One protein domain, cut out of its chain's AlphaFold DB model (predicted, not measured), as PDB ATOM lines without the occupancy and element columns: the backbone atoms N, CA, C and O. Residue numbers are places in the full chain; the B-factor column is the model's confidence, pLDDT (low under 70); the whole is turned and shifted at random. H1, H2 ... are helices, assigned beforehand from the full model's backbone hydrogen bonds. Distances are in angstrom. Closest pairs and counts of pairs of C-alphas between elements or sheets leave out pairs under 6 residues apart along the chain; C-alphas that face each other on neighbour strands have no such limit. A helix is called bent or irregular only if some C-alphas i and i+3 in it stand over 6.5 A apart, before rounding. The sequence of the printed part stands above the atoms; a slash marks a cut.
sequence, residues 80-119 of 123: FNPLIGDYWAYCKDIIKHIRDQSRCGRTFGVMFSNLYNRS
ATOM      1  N   PHE A  80      11.515 -27.119  18.643       90.56
ATOM      2  CA  PHE A  80      11.484 -28.401  19.325       90.56
ATOM      3  C   PHE A  80      11.891 -29.506  18.356       90.56
ATOM      4  O   PHE A  80      11.287 -29.671  17.298       90.56
ATOM      5  N   ASN A  81      12.906 -30.277  18.738       89.62
ATOM      6  CA  ASN A  81      13.334 -31.462  18.013       89.62
ATOM      7  C   ASN A  81      13.419 -32.632  19.006       89.62
ATOM      8  O   ASN A  81      14.260 -32.583  19.905       89.62
ATOM      9  N   PRO A  82      12.596 -33.689  18.856       88.12
ATOM     10  CA  PRO A  82      12.577 -34.815  19.791       88.12
ATOM     11  C   PRO A  82      13.885 -35.622  19.807       88.12
ATOM     12  O   PRO A  82      14.092 -36.439  20.701       88.12
ATOM     13  N   LEU A  83      14.777 -35.404  18.836       87.44
ATOM     14  CA  LEU A  83      16.088 -36.048  18.762       87.44
ATOM     15  C   LEU A  83      17.191 -35.293  19.518       87.44
ATOM     16  O   LEU A  83      18.275 -35.854  19.707       87.44
ATOM     17  N   ILE A  84      16.942 -34.042  19.922       86.38
ATOM     18  CA  ILE A  84      17.923 -33.167  20.576       86.38
ATOM     19  C   ILE A  84      17.661 -33.125  22.087       86.38
ATOM     20  O   ILE A  84      16.525 -32.987  22.539       86.38
ATOM     21  N   GLY A  85      18.739 -33.212  22.868       82.00
ATOM     22  CA  GLY A  85      18.691 -33.255  24.329       82.00
ATOM     23  C   GLY A  85      18.372 -34.645  24.883       82.00
ATOM     24  O   GLY A  85      18.509 -35.663  24.193       82.00
ATOM     25  N   ASP A  86      17.941 -34.664  26.144       80.81
ATOM     26  CA  ASP A  86      17.776 -35.895  26.927       80.81
ATOM     27  C   ASP A  86      16.315 -36.307  27.141       80.81
ATOM     28  O   ASP A  86      16.049 -37.342  27.746       80.81
ATOM     29  N   TYR A  87      15.357 -35.550  26.592       79.81
ATOM     30  CA  TYR A  87      13.921 -35.795  26.767       79.81
ATOM     31  C   TYR A  87      13.494 -37.223  26.382       79.81
ATOM     32  O   TYR A  87      12.677 -37.823  27.075       79.81
ATOM     33  N   TRP A  88      14.070 -37.777  25.305       88.56
ATOM     34  CA  TRP A  88      13.796 -39.141  24.824       88.56
ATOM     35  C   TRP A  88      15.069 -39.896  24.437       88.56
ATOM     36  O   TRP A  88      15.093 -40.609  23.432       88.56
ATOM     37  N   ALA A  89      16.143 -39.755  25.220       85.50
ATOM     38  CA  ALA A  89      17.437 -40.364  24.899       85.50
ATOM     39  C   ALA A  89      17.353 -41.882  24.637       85.50
ATOM     40  O   ALA A  89      17.962 -42.368  23.687       85.50
ATOM     41  N   TYR A  90      16.544 -42.604  25.418       88.06
ATOM     42  CA  TYR A  90      16.340 -44.052  25.277       88.06
ATOM     43  C   TYR A  90      15.527 -44.451  24.030       88.06
ATOM     44  O   TYR A  90      15.632 -45.576  23.553       88.06
ATOM     45  N   CYS A  91      14.737 -43.536  23.464       89.50
ATOM     46  CA  CYS A  91      13.869 -43.823  22.317       89.50
ATOM     47  C   CYS A  91      14.467 -43.361  20.980       89.50
ATOM     48  O   CYS A  91      13.782 -43.430  19.959       89.50
ATOM     49  N   LYS A  92      15.716 -42.873  20.964       88.56
ATOM     50  CA  LYS A  92      16.341 -42.268  19.776       88.56
ATOM     51  C   LYS A  92      16.272 -43.178  18.552       88.56
ATOM     52  O   LYS A  92      15.911 -42.695  17.485       88.56
ATOM     53  N   ASP A  93      16.549 -44.467  18.709       88.38
ATOM     54  CA  ASP A  93      16.558 -45.403  17.580       88.38
ATOM     55  C   ASP A  93      15.159 -45.607  16.992       88.38
ATOM     56  O   ASP A  93      14.998 -45.632  15.776       88.38
ATOM     57  N   ILE A  94      14.130 -45.654  17.843       87.88
ATOM     58  CA  ILE A  94      12.732 -45.761  17.409       87.88
ATOM     59  C   ILE A  94      12.306 -44.484  16.676       87.88
ATOM     60  O   ILE A  94      11.700 -44.567  15.614       87.88
ATOM     61  N   ILE A  95      12.634 -43.308  17.222       88.94
ATOM     62  CA  ILE A  95      12.222 -42.012  16.655       88.94
ATOM     63  C   ILE A  95      12.965 -41.721  15.341       88.94
ATOM     64  O   ILE A  95      12.392 -41.127  14.431       88.94
ATOM     65  N   LYS A  96      14.232 -42.139  15.219       89.50
ATOM     66  CA  LYS A  96      15.038 -41.963  13.998       89.50
ATOM     67  C   LYS A  96      14.689 -42.951  12.889       89.50
ATOM     68  O   LYS A  96      15.069 -42.724  11.742       89.50
ATOM     69  N   HIS A  97      14.034 -44.060  13.212       90.19
ATOM     70  CA  HIS A  97      13.778 -45.108  12.239       90.19
ATOM     71  C   HIS A  97      12.685 -44.701  11.242       90.19
ATOM     72  O   HIS A  97      11.523 -44.515  11.600       90.19
ATOM     73  N   ILE A  98      13.055 -44.623   9.963       90.56
ATOM     74  CA  ILE A  98      12.123 -44.372   8.862       90.56
ATOM     75  C   ILE A  98      11.681 -45.714   8.277       90.56
ATOM     76  O   ILE A  98      12.480 -46.428   7.671       90.56
ATOM     77  N   ARG A  99      10.404 -46.060   8.467       88.88
ATOM     78  CA  ARG A  99       9.810 -47.292   7.924       88.88
ATOM     79  C   ARG A  99       9.459 -47.144   6.445       88.88
ATOM     80  O   ARG A  99       9.022 -46.081   6.013       88.88
ATOM     81  N   ASP A 100       9.563 -48.247   5.709       88.44
ATOM     82  CA  ASP A 100       9.060 -48.364   4.340       88.44
ATOM     83  C   ASP A 100       7.638 -48.948   4.350       88.44
ATOM     84  O   ASP A 100       7.376 -49.972   4.983       88.44
ATOM     85  N   GLN A 101       6.710 -48.290   3.655       87.75
ATOM     86  CA  GLN A 101       5.348 -48.795   3.463       87.75
ATOM     87  C   GLN A 101       5.235 -49.816   2.322       87.75
ATOM     88  O   GLN A 101       4.148 -50.353   2.087       87.75
ATOM     89  N   SER A 102       6.343 -50.096   1.628       89.25
ATOM     90  CA  SER A 102       6.400 -50.943   0.437       89.25
ATOM     91  C   SER A 102       5.453 -50.427  -0.659       89.25
ATOM     92  O   SER A 102       4.955 -49.301  -0.619       89.25
ATOM     93  N   ARG A 103       5.160 -51.251  -1.668       88.25
ATOM     94  CA  ARG A 103       4.155 -50.959  -2.707       88.25
ATOM     95  C   ARG A 103       2.725 -51.184  -2.199       88.25
ATOM     96  O   ARG A 103       1.947 -51.924  -2.795       88.25
ATOM     97  N   CYS A 104       2.394 -50.611  -1.045       80.94
ATOM     98  CA  CYS A 104       1.096 -50.778  -0.409       80.94
ATOM     99  C   CYS A 104       0.577 -49.437   0.125       80.94
ATOM    100  O   CYS A 104       1.310 -48.714   0.796       80.94
ATOM    101  N   GLY A 105      -0.709 -49.141  -0.098       80.25
ATOM    102  CA  GLY A 105      -1.410 -47.950   0.414       80.25
ATOM    103  C   GLY A 105      -1.659 -47.960   1.926       80.25
ATOM    104  O   GLY A 105      -2.703 -47.514   2.391       80.25
ATOM    105  N   ARG A 106      -0.731 -48.511   2.718       81.50
ATOM    106  CA  ARG A 106      -0.845 -48.702   4.176       81.50
ATOM    107  C   ARG A 106      -0.184 -47.581   4.980       81.50
ATOM    108  O   ARG A 106       0.127 -47.796   6.151       81.50
ATOM    109  N   THR A 107       0.008 -46.395   4.398       84.38
ATOM    110  CA  THR A 107       0.635 -45.238   5.066       84.38
ATOM    111  C   THR A 107       0.027 -44.981   6.449       84.38
ATOM    112  O   THR A 107       0.769 -44.784   7.407       84.38
ATOM    113  N   PHE A 108      -1.303 -45.095   6.591       81.38
ATOM    114  CA  PHE A 108      -1.989 -45.010   7.888       81.38
ATOM    115  C   PHE A 108      -1.492 -46.067   8.876       81.38
ATOM    116  O   PHE A 108      -1.016 -45.731   9.951       81.38
ATOM    117  N   GLY A 109      -1.545 -47.351   8.512       82.75
ATOM    118  CA  GLY A 109      -1.127 -48.440   9.397       82.75
ATOM    119  C   GLY A 109       0.340 -48.326   9.817       82.75
ATOM    120  O   GLY A 109       0.664 -48.516  10.989       82.75
ATOM    121  N   VAL A 110       1.220 -47.940   8.887       85.56
ATOM    122  CA  VAL A 110       2.639 -47.694   9.176       85.56
ATOM    123  C   VAL A 110       2.796 -46.511  10.136       85.56
ATOM    124  O   VAL A 110       3.471 -46.657  11.154       85.56
ATOM    125  N   MET A 111       2.124 -45.382   9.885       83.75
ATOM    126  CA  MET A 111       2.136 -44.202  10.761       83.75
ATOM    127  C   MET A 111       1.624 -44.520  12.172       83.75
ATOM    128  O   MET A 111       2.291 -44.188  13.152       83.75
ATOM    129  N   PHE A 112       0.498 -45.225  12.291       82.38
ATOM    130  CA  PHE A 112      -0.039 -45.649  13.584       82.38
ATOM    131  C   PHE A 112       0.927 -46.577  14.315       82.38
ATOM    132  O   PHE A 112       1.172 -46.370  15.497       82.38
ATOM    133  N   SER A 113       1.540 -47.547  13.632       82.75
ATOM    134  CA  SER A 113       2.537 -48.427  14.258       82.75
ATOM    135  C   SER A 113       3.828 -47.705  14.680       82.75
ATOM    136  O   SER A 113       4.515 -48.170  15.586       82.75
ATOM    137  N   ASN A 114       4.162 -46.578  14.037       82.44
ATOM    138  CA  ASN A 114       5.287 -45.726  14.429       82.44
ATOM    139  C   ASN A 114       4.974 -44.921  15.696       82.44
ATOM    140  O   ASN A 114       5.817 -44.835  16.585       82.44
ATOM    141  N   LEU A 115       3.767 -44.353  15.793       80.44
ATOM    142  CA  LEU A 115       3.329 -43.589  16.970       80.44
ATOM    143  C   LEU A 115       3.050 -44.501  18.167       80.44
ATOM    144  O   LEU A 115       3.461 -44.228  19.292       80.44
ATOM    145  N   TYR A 116       2.378 -45.614  17.904       73.56
ATOM    146  CA  TYR A 116       2.086 -46.662  18.861       73.56
ATOM    147  C   TYR A 116       3.059 -47.804  18.611       73.56
ATOM    148  O   TYR A 116       2.679 -48.858  18.094       73.56
ATOM    149  N   ASN A 117       4.322 -47.610  19.001       63.22
ATOM    150  CA  ASN A 117       5.246 -48.729  19.134       63.22
ATOM    151  C   ASN A 117       4.810 -49.557  20.350       63.22
ATOM    152  O   ASN A 117       5.388 -49.498  21.435       63.22
ATOM    153  N   ARG A 118       3.716 -50.302  20.183       45.41
ATOM    154  CA  ARG A 118       3.383 -51.407  21.059       45.41
ATOM    155  C   ARG A 118       4.485 -52.416  20.773       45.41
ATOM    156  O   ARG A 118       4.362 -53.220  19.853       45.41
ATOM    157  N   SER A 119       5.571 -52.364  21.545       40.59
ATOM    158  CA  SER A 119       6.308 -53.580  21.848       40.59
ATOM    159  C   SER A 119       5.256 -54.557  22.354       40.59
ATOM    160  O   SER A 119       4.908 -54.577  23.533       40.59
TER     161      SER A 119
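AT A GLANCE: This is residues 80 to 119 of the 123 residues of an uncharacterized protein of Ancylostoma ceylanicum (UniProt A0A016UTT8). Look for a loose, elongated hook: H2, the longest helix, folds back after an outstretched link from H1, a short irregular helix, and the two helices run in opposite directions without packing closely. Residues 85 to 90 stick out at the H1 end. The printed part has 40 residues, with H1 and then H2, no named strand, and under half of its residues in these helices. It is all helix and loose, with a radius of gyration of the C-alphas of 12.0 A and spans of 35 by 18 by 15 A.

HOW THE PARTS SIT: Start at H2, residues 107 to 115, where every O i to N i+4 pair is within hydrogen-bond range. H1, residues 89 to 96, has 2 of 4 such pairs within range and is irregular: C-alphas 90 and 93 are 7.8 A apart. H1 and H2 are only just apart, their closest C-alphas 8.0 A from each other.

IN THESE COORDINATES: Find C-alpha 107 at (0.635, -45.238, 5.066); H2 runs 12.3 A to C-alpha 115 at (3.329, -43.589, 16.970). H1 starts at C-alpha 89, (17.437, -40.364, 24.899), and spans 11.3 A.

THE WHOLE: The C-alphas farthest apart, those of Asp 86 and Arg 103, are 35.9 A apart. The 10-residue link is short, the printed part has no cut, and pLDDT is under 70 at residues 117 to 119.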